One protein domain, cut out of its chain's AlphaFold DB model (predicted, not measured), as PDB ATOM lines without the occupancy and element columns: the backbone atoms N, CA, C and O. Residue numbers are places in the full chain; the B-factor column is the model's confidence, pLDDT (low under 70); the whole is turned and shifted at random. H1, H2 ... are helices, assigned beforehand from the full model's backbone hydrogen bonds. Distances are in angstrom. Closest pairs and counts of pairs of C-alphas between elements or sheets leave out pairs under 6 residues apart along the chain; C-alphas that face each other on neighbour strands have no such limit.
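What this domain is: This is residues 32 to 130 of the 155 residues of an uncharacterized protein of Aliarcobacter cryaerophilus (UniProt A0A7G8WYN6). One long helix, H1, sticks out with residues 32 to 51 as an arm from a splayed helical hairpin of H2 and H3, while short H4 stands free on its link. The printed part has 99 residues, 81 of them in four named helices, H1, H2, H3 and H4 in order along the chain, with no named strand; the class is all helix. The whole is extended, radius of gyration of the C-alphas 19.5 A, spanning 70 by 35 by 20 A.

Where its parts are: Find C-alpha 32 at (381.884, 436.732, 367.414); from there H1 runs 40.5 A to residue 59. H2 is residues 63 to 82, 28.9 A; H3, residues 90 to 109, 28.4 A; H4, residues 117 to 129, ends at (360.074, 479.872, 359.327).

How they stand to each other: Look at Asp 52 and Lys 63, C-alphas 7.3 A apart, the closest of H1 and H2, which only just touch, with 3 pairs of C-alphas within 8 A, through residues 52 to 56 and residue 63 alone. They run the same way at a steep tilt of 44 degrees. H2 and H3 touch, closest at the C-alphas of Ile 69 and Ala 104, 5.3 A, opposite ways at a steep tilt of 44 degrees. H4 is apart from H1, H2 and H3. In all four helices every O i to N i+4 pair is within hydrogen-bond range.

The domain as a whole: The farthest C-alphas, Phe 32 and Leu 88, are 70.0 A apart. The printed part has no cut and no long link. Look for pLDDT under 70 at residues 42, 45 to 59, 84 to 88, 122 and 124 to 130.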
ATOM      1  N   PHE A  32     382.818 435.829 366.742       77.25
ATOM      2  CA  PHE A  32     381.884 436.732 367.414       77.25
ATOM      3  C   PHE A  32     382.435 438.160 367.523       77.25
ATOM      4  O   PHE A  32     381.700 439.111 367.259       77.25
ATOM      5  N   LEU A  33     383.715 438.317 367.876       81.31
ATOM      6  CA  LEU A  33     384.372 439.624 367.932       81.31
ATOM      7  C   LEU A  33     384.451 440.272 366.546       81.31
ATOM      8  O   LEU A  33     384.067 441.431 366.402       81.31
ATOM      9  N   GLU A  34     384.847 439.517 365.520       73.62
ATOM     10  CA  GLU A  34     384.925 440.019 364.144       73.62
ATOM     11  C   GLU A  34     383.548 440.451 363.609       73.62
ATOM     12  O   GLU A  34     383.423 441.503 362.982       73.62
ATOM     13  N   ASN A  35     382.489 439.687 363.896       74.62
ATOM     14  CA  ASN A  35     381.124 440.069 363.523       74.62
ATOM     15  C   ASN A  35     380.658 441.319 364.280       74.62
ATOM     16  O   ASN A  35     380.024 442.190 363.692       74.62
ATOM     17  N   GLN A  36     381.016 441.457 365.558       76.81
ATOM     18  CA  GLN A  36     380.693 442.655 366.329       76.81
ATOM     19  C   GLN A  36     381.417 443.901 365.789       76.81
ATOM     20  O   GLN A  36     380.856 444.998 365.813       76.81
ATOM     21  N   GLU A  37     382.657 443.763 365.319       72.00
ATOM     22  CA  GLU A  37     383.393 444.856 364.676       72.00
ATOM     23  C   GLU A  37     382.796 445.231 363.318       72.00
ATOM     24  O   GLU A  37     382.614 446.422 363.057       72.00
ATOM     25  N   LYS A  38     382.401 444.246 362.502       73.75
ATOM     26  CA  LYS A  38     381.678 444.484 361.242       73.75
ATOM     27  C   LYS A  38     380.352 445.205 361.480       73.75
ATOM     28  O   LYS A  38     380.116 446.241 360.867       73.75
ATOM     29  N   ASP A  39     379.559 444.756 362.453       72.12
ATOM     30  CA  ASP A  39     378.294 445.401 362.823       72.12
ATOM     31  C   ASP A  39     378.493 446.853 363.298       72.12
ATOM     32  O   ASP A  39     377.644 447.717 363.069       72.12
ATOM     33  N   LYS A  40     379.596 447.144 364.002       73.25
ATOM     34  CA  LYS A  40     379.935 448.510 364.435       73.25
ATOM     35  C   LYS A  40     380.366 449.383 363.258       73.25
ATOM     36  O   LYS A  40     379.951 450.539 363.200       73.25
ATOM     37  N   ALA A  41     381.174 448.849 362.344       70.19
ATOM     38  CA  ALA A  41     381.614 449.555 361.146       70.19
ATOM     39  C   ALA A  41     380.427 449.883 360.226       70.19
ATOM     40  O   ALA A  41     380.251 451.039 359.856       70.19
ATOM     41  N   GLU A  42     379.547 448.912 359.975       66.81
ATOM     42  CA  GLU A  42     378.354 449.083 359.139       66.81
ATOM     43  C   GLU A  42     377.362 450.084 359.756       66.81
ATOM     44  O   GLU A  42     376.797 450.935 359.069       66.81
ATOM     45  N   LYS A  43     377.183 450.064 361.086       70.94
ATOM     46  CA  LYS A  43     376.368 451.075 361.784       70.94
ATOM     47  C   LYS A  43     376.957 452.479 361.679       70.94
ATOM     48  O   LYS A  43     376.192 453.437 361.570       70.94
ATOM     49  N   LYS A  44     378.284 452.609 361.731       70.88
ATOM     50  CA  LYS A  44     378.970 453.897 361.590       70.88
ATOM     51  C   LYS A  44     378.812 454.441 360.171       70.88
ATOM     52  O   LYS A  44     378.368 455.574 360.018       70.88
ATOM     53  N   GLU A  45     379.059 453.611 359.163       67.25
ATOM     54  CA  GLU A  45     378.875 453.954 357.750       67.25
ATOM     55  C   GLU A  45     377.425 454.367 357.461       67.25
ATOM     56  O   GLU A  45     377.166 455.409 356.861       67.25
ATOM     57  N   ARG A  46     376.448 453.624 357.993       66.69
ATOM     58  CA  ARG A  46     375.029 453.974 357.863       66.69
ATOM     59  C   ARG A  46     374.685 455.311 358.522       66.69
ATOM     60  O   ARG A  46     373.849 456.043 357.999       66.69
ATOM     61  N   SER A  47     375.296 455.624 359.664       65.94
ATOM     62  CA  SER A  47     375.101 456.908 360.345       65.94
ATOM     63  C   SER A  47     375.697 458.073 359.555       65.94
ATOM     64  O   SER A  47     375.092 459.142 359.513       65.94
ATOM     65  N   GLU A  48     376.862 457.880 358.939       68.50
ATOM     66  CA  GLU A  48     377.508 458.882 358.085       68.50
ATOM     67  C   GLU A  48     376.665 459.139 356.826       68.50
ATOM     68  O   GLU A  48     376.314 460.287 356.553       68.50
ATOM     69  N   LEU A  49     376.192 458.078 356.161       68.38
ATOM     70  CA  LEU A  49     375.277 458.164 355.017       68.38
ATOM     71  C   LEU A  49     373.952 458.860 355.358       68.38
ATOM     72  O   LEU A  49     373.442 459.648 354.564       68.38
ATOM     73  N   LEU A  50     373.380 458.593 356.538       65.88
ATOM     74  CA  LEU A  50     372.172 459.278 357.015       65.88
ATOM     75  C   LEU A  50     372.419 460.775 357.231       65.88
ATOM     76  O   LEU A  50     371.574 461.586 356.857       65.88
ATOM     77  N   GLY A  51     373.574 461.142 357.789       65.19
ATOM     78  CA  GLY A  51     373.965 462.541 357.960       65.19
ATOM     79  C   GLY A  51     374.185 463.259 356.627       65.19
ATOM     80  O   GLY A  51     373.795 464.417 356.475       65.19
ATOM     81  N   ASP A  52     374.762 462.577 355.640       64.94
ATOM     82  CA  ASP A  52     374.942 463.129 354.297       64.94
ATOM     83  C   ASP A  52     373.612 463.259 353.553       64.94
ATOM     84  O   ASP A  52     373.372 464.271 352.895       64.94
ATOM     85  N   LEU A  53     372.694 462.305 353.730       65.06
ATOM     86  CA  LEU A  53     371.347 462.388 353.174       65.06
ATOM     87  C   LEU A  53     370.540 463.530 353.805       65.06
ATOM     88  O   LEU A  53     369.840 464.249 353.094       65.06
ATOM     89  N   GLU A  54     370.655 463.738 355.119       66.44
ATOM     90  CA  GLU A  54     370.034 464.878 355.798       66.44
ATOM     91  C   GLU A  54     370.596 466.202 355.258       66.44
ATOM     92  O   GLU A  54     369.834 467.125 354.958       66.44
ATOM     93  N   PHE A  55     371.911 466.282 355.054       67.56
ATOM     94  CA  PHE A  55     372.564 467.460 354.485       67.56
ATOM     95  C   PHE A  55     372.088 467.756 353.055       67.56
ATOM     96  O   PHE A  55     371.707 468.891 352.756       67.56
ATOM     97  N   VAL A  56     372.022 466.735 352.196       69.62
ATOM     98  CA  VAL A  56     371.481 466.845 350.833       69.62
ATOM     99  C   VAL A  56     370.000 467.219 350.861       69.62
ATOM    100  O   VAL A  56     369.565 468.031 350.055       69.62
ATOM    101  N   SER A  57     369.214 466.691 351.802       61.19
ATOM    102  CA  SER A  57     367.787 467.020 351.902       61.19
ATOM    103  C   SER A  57     367.535 468.489 352.268       61.19
ATOM    104  O   SER A  57     366.579 469.084 351.778       61.19
ATOM    105  N   LYS A  58     368.406 469.084 353.096       68.50
ATOM    106  CA  LYS A  58     368.298 470.484 353.528       68.50
ATOM    107  C   LYS A  58     368.846 471.458 352.494       68.50
ATOM    108  O   LYS A  58     368.280 472.527 352.297       68.50
ATOM    109  N   THR A  59     369.970 471.110 351.874       65.94
ATOM    110  CA  THR A  59     370.725 472.033 351.013       65.94
ATOM    111  C   THR A  59     370.537 471.768 349.522       65.94
ATOM    112  O   THR A  59     370.806 472.647 348.712       65.94
ATOM    113  N   GLY A  60     370.074 470.576 349.141       72.69
ATOM    114  CA  GLY A  60     370.002 470.111 347.754       72.69
ATOM    115  C   GLY A  60     371.341 469.648 347.165       72.69
ATOM    116  O   GLY A  60     371.363 469.206 346.009       72.69
ATOM    117  N   PHE A  61     372.429 469.729 347.941       80.00
ATOM    118  CA  PHE A  61     373.805 469.455 347.519       80.00
ATOM    119  C   PHE A  61     374.516 468.529 348.505       80.00
ATOM    120  O   PHE A  61     374.240 468.539 349.706       80.00
ATOM    121  N   THR A  62     375.463 467.732 348.018       81.12
ATOM    122  CA  THR A  62     376.372 466.995 348.905       81.12
ATOM    123  C   THR A  62     377.387 467.952 349.540       81.12
ATOM    124  O   THR A  62     377.615 469.066 349.060       81.12
ATOM    125  N   LYS A  63     378.031 467.538 350.639       79.38
ATOM    126  CA  LYS A  63     379.082 468.345 351.289       79.38
ATOM    127  C   LYS A  63     380.254 468.623 350.346       79.38
ATOM    128  O   LYS A  63     380.802 469.722 350.356       79.38
ATOM    129  N   GLU A  64     380.607 467.639 349.525       80.19
ATOM    130  CA  GLU A  64     381.683 467.736 348.538       80.19
ATOM    131  C   GLU A  64     381.321 468.692 347.402       80.19
ATOM    132  O   GLU A  64     382.135 469.538 347.037       80.19
ATOM    133  N   GLU A  65     380.093 468.609 346.881       81.19
ATOM    134  CA  GLU A  65     379.587 469.562 345.889       81.19
ATOM    135  C   GLU A  65     379.615 470.985 346.453       81.19
ATOM    136  O   GLU A  65     380.098 471.902 345.796       81.19
ATOM    137  N   LEU A  66     379.170 471.176 347.695       82.12
ATOM    138  CA  LEU A  66     379.127 472.494 348.320       82.12
ATOM    139  C   LEU A  66     380.528 473.074 348.570       82.12
ATOM    140  O   LEU A  66     380.726 474.278 348.406       82.12
ATOM    141  N   ALA A  67     381.502 472.239 348.940       85.25
ATOM    142  CA  ALA A  67     382.897 472.657 349.062       85.25
ATOM    143  C   ALA A  67     383.467 473.103 347.706       85.25
ATOM    144  O   ALA A  67     384.008 474.201 347.606       85.25
ATOM    145  N   ARG A  68     383.248 472.315 346.644       86.06
ATOM    146  CA  ARG A  68     383.707 472.665 345.290       86.06
ATOM    147  C   ARG A  68     383.030 473.918 344.740       86.06
ATOM    148  O   ARG A  68     383.689 474.731 344.105       86.06
ATOM    149  N   ILE A  69     381.732 474.104 345.000       86.19
ATOM    150  CA  ILE A  69     381.007 475.322 344.599       86.19
ATOM    151  C   ILE A  69     381.643 476.551 345.256       86.19
ATOM    152  O   ILE A  69     381.797 477.573 344.594       86.19
ATOM    153  N   LYS A  70     382.033 476.464 346.535       86.50
ATOM    154  CA  LYS A  70     382.699 477.570 347.241       86.50
ATOM    155  C   LYS A  70     384.064 477.902 346.646       86.50
ATOM    156  O   LYS A  70     384.331 479.075 346.418       86.50
ATOM    157  N   GLU A  71     384.889 476.891 346.382       90.44
ATOM    158  CA  GLU A  71     386.211 477.085 345.772       90.44
ATOM    159  C   GLU A  71     386.096 477.751 344.396       90.44
ATOM    160  O   GLU A  71     386.760 478.751 344.127       90.44
ATOM    161  N   LEU A  72     385.187 477.255 343.552       89.06
ATOM    162  CA  LEU A  72     384.984 477.803 342.215       89.06
ATOM    163  C   LEU A  72     384.399 479.225 342.256       89.06
ATOM    164  O   LEU A  72     384.762 480.073 341.445       89.06
ATOM    165  N   LEU A  73     383.520 479.512 343.218       88.62
ATOM    166  CA  LEU A  73     382.984 480.855 343.429       88.62
ATOM    167  C   LEU A  73     384.087 481.855 343.812       88.62
ATOM    168  O   LEU A  73     384.095 482.975 343.304       88.62
ATOM    169  N   GLU A  74     385.008 481.462 344.692       87.88
ATOM    170  CA  GLU A  74     386.149 482.295 345.089       87.88
ATOM    171  C   GLU A  74     387.084 482.560 343.899       87.88
ATOM    172  O   GLU A  74     387.522 483.695 343.690       87.88
ATOM    173  N   GLU A  75     387.322 481.548 343.062       88.75
ATOM    174  CA  GLU A  75     388.105 481.699 341.837       88.75
ATOM    175  C   GLU A  75     387.448 482.673 340.847       88.75
ATOM    176  O   GLU A  75     388.116 483.583 340.350       88.75
ATOM    177  N   LEU A  76     386.138 482.551 340.606       86.50
ATOM    178  CA  LEU A  76     385.393 483.456 339.720       86.50
ATOM    179  C   LEU A  76     385.419 484.906 340.224       86.50
ATOM    180  O   LEU A  76     385.636 485.841 339.447       86.50
ATOM    181  N   GLN A  77     385.262 485.110 341.535       83.56
ATOM    182  CA  GLN A  77     385.351 486.440 342.142       83.56
ATOM    183  C   GLN A  77     386.753 487.037 342.003       83.56
ATOM    184  O   GLN A  77     386.893 488.226 341.697       83.56
ATOM    185  N   LYS A  78     387.792 486.218 342.181       86.31
ATOM    186  CA  LYS A  78     389.181 486.634 341.996       86.31
ATOM    187  C   LYS A  78     389.466 487.010 340.542       86.31
ATOM    188  O   LYS A  78     389.997 488.090 340.299       86.31
ATOM    189  N   GLN A  79     389.042 486.190 339.580       83.75
ATOM    190  CA  GLN A  79     389.174 486.490 338.150       83.75
ATOM    191  C   GLN A  79     388.475 487.803 337.781       83.75
ATOM    192  O   GLN A  79     389.021 488.614 337.031       83.75
ATOM    193  N   ARG A  80     387.292 488.067 338.350       78.44
ATOM    194  CA  ARG A  80     386.598 489.344 338.156       78.44
ATOM    195  C   ARG A  80     387.399 490.518 338.708       78.44
ATOM    196  O   ARG A  80     387.556 491.512 337.999       78.44
ATOM    197  N   ALA A  81     387.905 490.410 339.935       78.12
ATOM    198  CA  ALA A  81     388.719 491.458 340.548       78.12
ATOM    199  C   ALA A  81     389.988 491.745 339.723       78.12
ATOM    200  O   ALA A  81     390.356 492.903 339.534       78.12
ATOM    201  N   GLU A  82     390.612 490.703 339.172       82.38
ATOM    202  CA  GLU A  82     391.790 490.805 338.305       82.38
ATOM    203  C   GLU A  82     391.468 491.371 336.910       82.38
ATOM    204  O   GLU A  82     392.309 492.041 336.313       82.38
ATOM    205  N   SER A  83     390.244 491.180 336.403       77.06
ATOM    206  CA  SER A  83     389.803 491.711 335.100       77.06
ATOM    207  C   SER A  83     389.630 493.237 335.063       77.06
ATOM    208  O   SER A  83     389.413 493.811 333.994       77.06
ATOM    209  N   GLY A  84     389.686 493.909 336.218       65.12
ATOM    210  CA  GLY A  84     389.476 495.355 336.326       65.12
ATOM    211  C   GLY A  84     388.022 495.802 336.123       65.12
ATOM    212  O   GLY A  84     387.752 497.003 336.137       65.12
ATOM    213  N   GLN A  85     387.073 494.872 335.968       63.84
ATOM    214  CA  GLN A  85     385.636 495.160 335.962       63.84
ATOM    215  C   GLN A  85     385.120 495.300 337.397       63.84
ATOM    216  O   GLN A  85     384.497 494.397 337.957       63.84
ATOM    217  N   ALA A  86     385.399 496.449 338.013       65.50
ATOM    218  CA  ALA A  86     384.736 496.828 339.252       65.50
ATOM    219  C   ALA A  86     383.267 497.203 338.949       65.50
ATOM    220  O   ALA A  86     383.027 497.970 338.013       65.50
ATOM    221  N   PRO A  87     382.283 496.691 339.708       66.06
ATOM    222  CA  PRO A  87     380.886 497.082 339.544       66.06
ATOM    223  C   PRO A  87     380.719 498.583 339.801       66.06
ATOM    224  O   PRO A  87     381.272 499.111 340.768       66.06
ATOM    225  N   LEU A  88     379.941 499.269 338.961       65.44
ATOM    226  CA  LEU A  88     379.707 500.712 339.074       65.44
ATOM    227  C   LEU A  88     378.595 501.025 340.087       65.44
ATOM    228  O   LEU A  88     378.473 502.165 340.537       65.44
ATOM    229  N   SER A  89     377.798 500.019 340.475       81.88
ATOM    230  CA  SER A  89     376.736 500.139 341.477       81.88
ATOM    231  C   SER A  89     376.563 498.878 342.345       81.88
ATOM    232  O   SER A  89     376.937 497.776 341.930       81.88
ATOM    233  N   PRO A  90     375.957 499.006 343.543       76.81
ATOM    234  CA  PRO A  90     375.599 497.863 344.387       76.81
ATOM    235  C   PRO A  90     374.684 496.843 343.689       76.81
ATOM    236  O   PRO A  90     374.885 495.640 343.838       76.81
ATOM    237  N   GLU A  91     373.717 497.297 342.889       80.56
ATOM    238  CA  GLU A  91     372.844 496.423 342.096       80.56
ATOM    239  C   GLU A  91     373.622 495.572 341.085       80.56
ATOM    240  O   GLU A  91     373.390 494.365 340.993       80.56
ATOM    241  N   GLU A  92     374.564 496.173 340.354       80.12
ATOM    242  CA  GLU A  92     375.420 495.445 339.407       80.12
ATOM    243  C   GLU A  92     376.303 494.427 340.124       80.12
ATOM    244  O   GLU A  92     376.459 493.302 339.653       80.12
ATOM    245  N   TYR A  93     376.831 494.783 341.297       80.81
ATOM    246  CA  TYR A  93     377.610 493.859 342.116       80.81
ATOM    247  C   TYR A  93     376.786 492.636 342.533       80.81
ATOM    248  O   TYR A  93     377.244 491.500 342.403       80.81
ATOM    249  N   ILE A  94     375.545 492.847 342.978       80.75
ATOM    250  CA  ILE A  94     374.643 491.760 343.371       80.75
ATOM    251  C   ILE A  94     374.303 490.871 342.169       80.75
ATOM    252  O   ILE A  94     374.299 489.648 342.301       80.75
ATOM    253  N   GLN A  95     374.037 491.450 340.995       82.44
ATOM    254  CA  GLN A  95     373.791 490.670 339.776       82.44
ATOM    255  C   GLN A  95     375.006 489.830 339.383       82.44
ATOM    256  O   GLN A  95     374.864 488.647 339.075       82.44
ATOM    257  N   ALA A  96     376.199 490.414 339.462       83.69
ATOM    258  CA  ALA A  96     377.441 489.734 339.143       83.69
ATOM    259  C   ALA A  96     377.703 488.564 340.115       83.69
ATOM    260  O   ALA A  96     378.065 487.468 339.686       83.69
ATOM    261  N   LEU A  97     377.443 488.742 341.415       84.06
ATOM    262  CA  LEU A  97     377.522 487.660 342.402       84.06
ATOM    263  C   LEU A  97     376.497 486.547 342.146       84.06
ATOM    264  O   LEU A  97     376.833 485.369 342.268       84.06
ATOM    265  N   LYS A  98     375.259 486.899 341.774       85.88
ATOM    266  CA  LYS A  98     374.238 485.907 341.398       85.88
ATOM    267  C   LYS A  98     374.707 485.071 340.210       85.88
ATOM    268  O   LYS A  98     374.588 483.849 340.249       85.88
ATOM    269  N   GLN A  99     375.270 485.718 339.194       86.44
ATOM    270  CA  GLN A  99     375.765 485.042 338.003       86.44
ATOM    271  C   GLN A  99     376.944 484.112 338.308       86.44
ATOM    272  O   GLN A  99     376.956 482.981 337.818       86.44
ATOM    273  N   ASP A 100     377.901 484.534 339.141       86.69
ATOM    274  CA  ASP A 100     379.008 483.654 339.543       86.69
ATOM    275  C   ASP A 100     378.493 482.437 340.297       86.69
ATOM    276  O   ASP A 100     378.920 481.320 340.026       86.69
ATOM    277  N   LEU A 101     377.547 482.631 341.218       87.81
ATOM    278  CA  LEU A 101     376.982 481.537 341.995       87.81
ATOM    279  C   LEU A 101     376.227 480.544 341.103       87.81
ATOM    280  O   LEU A 101     376.403 479.337 341.252       87.81
ATOM    281  N   GLN A 102     375.434 481.026 340.142       88.62
ATOM    282  CA  GLN A 102     374.773 480.166 339.154       88.62
ATOM    283  C   GLN A 102     375.782 479.396 338.301       88.62
ATOM    284  O   GLN A 102     375.591 478.205 338.052       88.62
ATOM    285  N   THR A 103     376.859 480.064 337.887       88.31
ATOM    286  CA  THR A 103     377.940 479.455 337.106       88.31
ATOM    287  C   THR A 103     378.639 478.372 337.922       88.31
ATOM    288  O   THR A 103     378.749 477.241 337.462       88.31
ATOM    289  N   ALA A 104     379.015 478.669 339.167       87.69
ATOM    290  CA  ALA A 104     379.690 477.725 340.046       87.69
ATOM    291  C   ALA A 104     378.831 476.485 340.336       87.69
ATOM    292  O   ALA A 104     379.319 475.357 340.282       87.69
ATOM    293  N   ILE A 105     377.530 476.674 340.587       86.56
ATOM    294  CA  ILE A 105     376.593 475.562 340.778       86.56
ATOM    295  C   ILE A 105     376.498 474.709 339.509       86.56
ATOM    296  O   ILE A 105     376.544 473.479 339.599       86.56
ATOM    297  N   TYR A 106     376.377 475.334 338.337       88.62
ATOM    298  CA  TYR A 106     376.256 474.614 337.072       88.62
ATOM    299  C   TYR A 106     377.520 473.817 336.731       88.62
ATOM    300  O   TYR A 106     377.411 472.655 336.362       88.62
ATOM    301  N   GLU A 107     378.706 474.392 336.902       87.50
ATOM    302  CA  GLU A 107     379.975 473.713 336.614       87.50
ATOM    303  C   GLU A 107     380.213 472.510 337.539       87.50
ATOM    304  O   GLU A 107     380.662 471.454 337.096       87.50
ATOM    305  N   VAL A 108     379.862 472.628 338.824       86.69
ATOM    306  CA  VAL A 108     380.078 471.540 339.790       86.69
ATOM    307  C   VAL A 108     379.014 470.448 339.685       86.69
ATOM    308  O   VAL A 108     379.324 469.273 339.870       86.69
ATOM    309  N   THR A 109     377.758 470.811 339.410       82.25
ATOM    310  CA  THR A 109     376.614 469.886 339.554       82.25
ATOM    311  C   THR A 109     375.853 469.612 338.258       82.25
ATOM    312  O   THR A 109     374.988 468.739 338.225       82.25
ATOM    313  N   GLY A 110     376.105 470.379 337.194       84.50
ATOM    314  CA  GLY A 110     375.332 470.368 335.948       84.50
ATOM    315  C   GLY A 110     373.910 470.930 336.076       84.50
ATOM    316  O   GLY A 110     373.164 470.959 335.092       84.50
ATOM    317  N   LYS A 111     373.493 471.366 337.272       82.69
ATOM    318  CA  LYS A 111     372.135 471.853 337.537       82.69
ATOM    319  C   LYS A 111     372.035 473.338 337.214       82.69
ATOM    320  O   LYS A 111     372.835 474.147 337.675       82.69
ATOM    321  N   LYS A 112     371.001 473.710 336.460       82.25
ATOM    322  CA  LYS A 112     370.625 475.116 336.286       82.25
ATOM    323  C   LYS A 112     369.743 475.534 337.454       82.25
ATOM    324  O   LYS A 112     368.682 474.950 337.655       82.25
ATOM    325  N   VAL A 113     370.194 476.532 338.203       78.62
ATOM    326  CA  VAL A 113     369.442 477.130 339.309       78.62
ATOM    327  C   VAL A 113     369.071 478.548 338.916       78.62
ATOM    328  O   VAL A 113     369.944 479.342 338.565       78.62
ATOM    329  N   ASP A 114     367.783 478.869 338.974       79.00
ATOM    330  CA  ASP A 114     367.321 480.241 338.803       79.00
ATOM    331  C   ASP A 114     367.331 480.946 340.167       79.00
ATOM    332  O   ASP A 114     366.676 480.502 341.108       79.00
ATOM    333  N   LEU A 115     368.147 481.994 340.301       77.19
ATOM    334  CA  LEU A 115     368.281 482.801 341.521       77.19
ATOM    335  C   LEU A 115     367.528 484.126 341.357       77.19
ATOM    336  O   LEU A 115     368.050 485.223 341.615       77.19
ATOM    337  N   ASP A 116     366.287 484.023 340.890       78.94
ATOM    338  CA  ASP A 116     365.379 485.153 340.810       78.94
ATOM    339  C   ASP A 116     365.023 485.679 342.215       78.94
ATOM    340  O   ASP A 116     365.273 485.060 343.256       78.94
ATOM    341  N   ASN A 117     364.502 486.906 342.272       73.44
ATOM    342  CA  ASN A 117     364.201 487.534 343.559       73.44
ATOM    343  C   ASN A 117     363.127 486.770 344.340       73.44
ATOM    344  O   ASN A 117     363.177 486.768 345.567       73.44
ATOM    345  N   GLU A 118     362.184 486.119 343.660       74.25
ATOM    346  CA  GLU A 118     361.136 485.332 344.304       74.25
ATOM    347  C   GLU A 118     361.714 484.082 344.977       74.25
ATOM    348  O   GLU A 118     361.457 483.852 346.159       74.25
ATOM    349  N   THR A 119     362.587 483.337 344.293       72.00
ATOM    350  CA  THR A 119     363.281 482.171 344.858       72.00
ATOM    351  C   THR A 119     364.158 482.572 346.039       72.00
ATOM    352  O   THR A 119     364.119 481.918 347.080       72.00
ATOM    353  N   ILE A 120     364.887 483.688 345.945       71.44
ATOM    354  CA  ILE A 120     365.712 484.191 347.057       71.44
ATOM    355  C   ILE A 120     364.848 484.568 348.266       71.44
ATOM    356  O   ILE A 120     365.179 484.205 349.395       71.44
ATOM    357  N   GLN A 121     363.732 485.271 348.053       70.56
ATOM    358  CA  GLN A 121     362.817 485.641 349.136       70.56
ATOM    359  C   GLN A 121     362.169 484.410 349.766       70.56
ATOM    360  O   GLN A 121     362.069 484.325 350.990       70.56
ATOM    361  N   ASN A 122     361.794 483.424 348.955       69.12
ATOM    362  CA  ASN A 122     361.244 482.165 349.435       69.12
ATOM    363  C   ASN A 122     362.263 481.394 350.276       69.12
ATOM    364  O   ASN A 122     361.909 480.958 351.368       69.12
ATOM    365  N   ILE A 123     363.530 481.310 349.855       70.56
ATOM    366  CA  ILE A 123     364.611 480.701 350.649       70.56
ATOM    367  C   ILE A 123     364.813 481.456 351.971       70.56
ATOM    368  O   ILE A 123     364.847 480.829 353.031       70.56
ATOM    369  N   MET A 124     364.877 482.794 351.945       67.25
ATOM    370  CA  MET A 124     365.010 483.603 353.165       67.25
ATOM    371  C   MET A 124     363.830 483.411 354.123       67.25
ATOM    372  O   MET A 124     364.012 483.365 355.339       67.25
ATOM    373  N   ASN A 125     362.613 483.303 353.597       68.25
ATOM    374  CA  ASN A 125     361.415 483.091 354.400       68.25
ATOM    375  C   ASN A 125     361.346 481.662 354.952       68.25
ATOM    376  O   ASN A 125     360.934 481.478 356.097       68.25
ATOM    377  N   LEU A 126     361.817 480.666 354.196       64.44
ATOM    378  CA  LEU A 126     361.919 479.279 354.652       64.44
ATOM    379  C   LEU A 126     362.930 479.143 355.799       64.44
ATOM    380  O   LEU A 126     362.628 478.503 356.802       64.44
ATOM    381  N   GLN A 127     364.079 479.823 355.704       56.28
ATOM    382  CA  GLN A 127     365.070 479.898 356.785       56.28
ATOM    383  C   GLN A 127     364.529 480.604 358.037       56.28
ATOM    384  O   GLN A 127     364.836 480.205 359.155       56.28
ATOM    385  N   LYS A 128     363.682 481.629 357.874       59.06
ATOM    386  CA  LYS A 128     363.026 482.311 359.005       59.06
ATOM    387  C   LYS A 128     361.915 481.481 359.647       59.06
ATOM    388  O   LYS A 128     361.657 481.638 360.837       59.06
ATOM    389  N   SER A 129     361.238 480.636 358.871       52.91
ATOM    390  CA  SER A 129     360.074 479.872 359.327       52.91
ATOM    391  C   SER A 129     360.415 478.460 359.826       52.91
ATOM    392  O   SER A 129     359.582 477.846 360.492       52.91
ATOM    393  N   GLY A 130     361.608 477.939 359.523       48.44
ATOM    394  CA  GLY A 130     362.049 476.584 359.857       48.44
ATOM    395  C   GLY A 130     363.199 476.532 360.866       48.44
ATOM    396  O   GLY A 130     364.319 476.243 360.484       48.44
TER     397      GLY A 130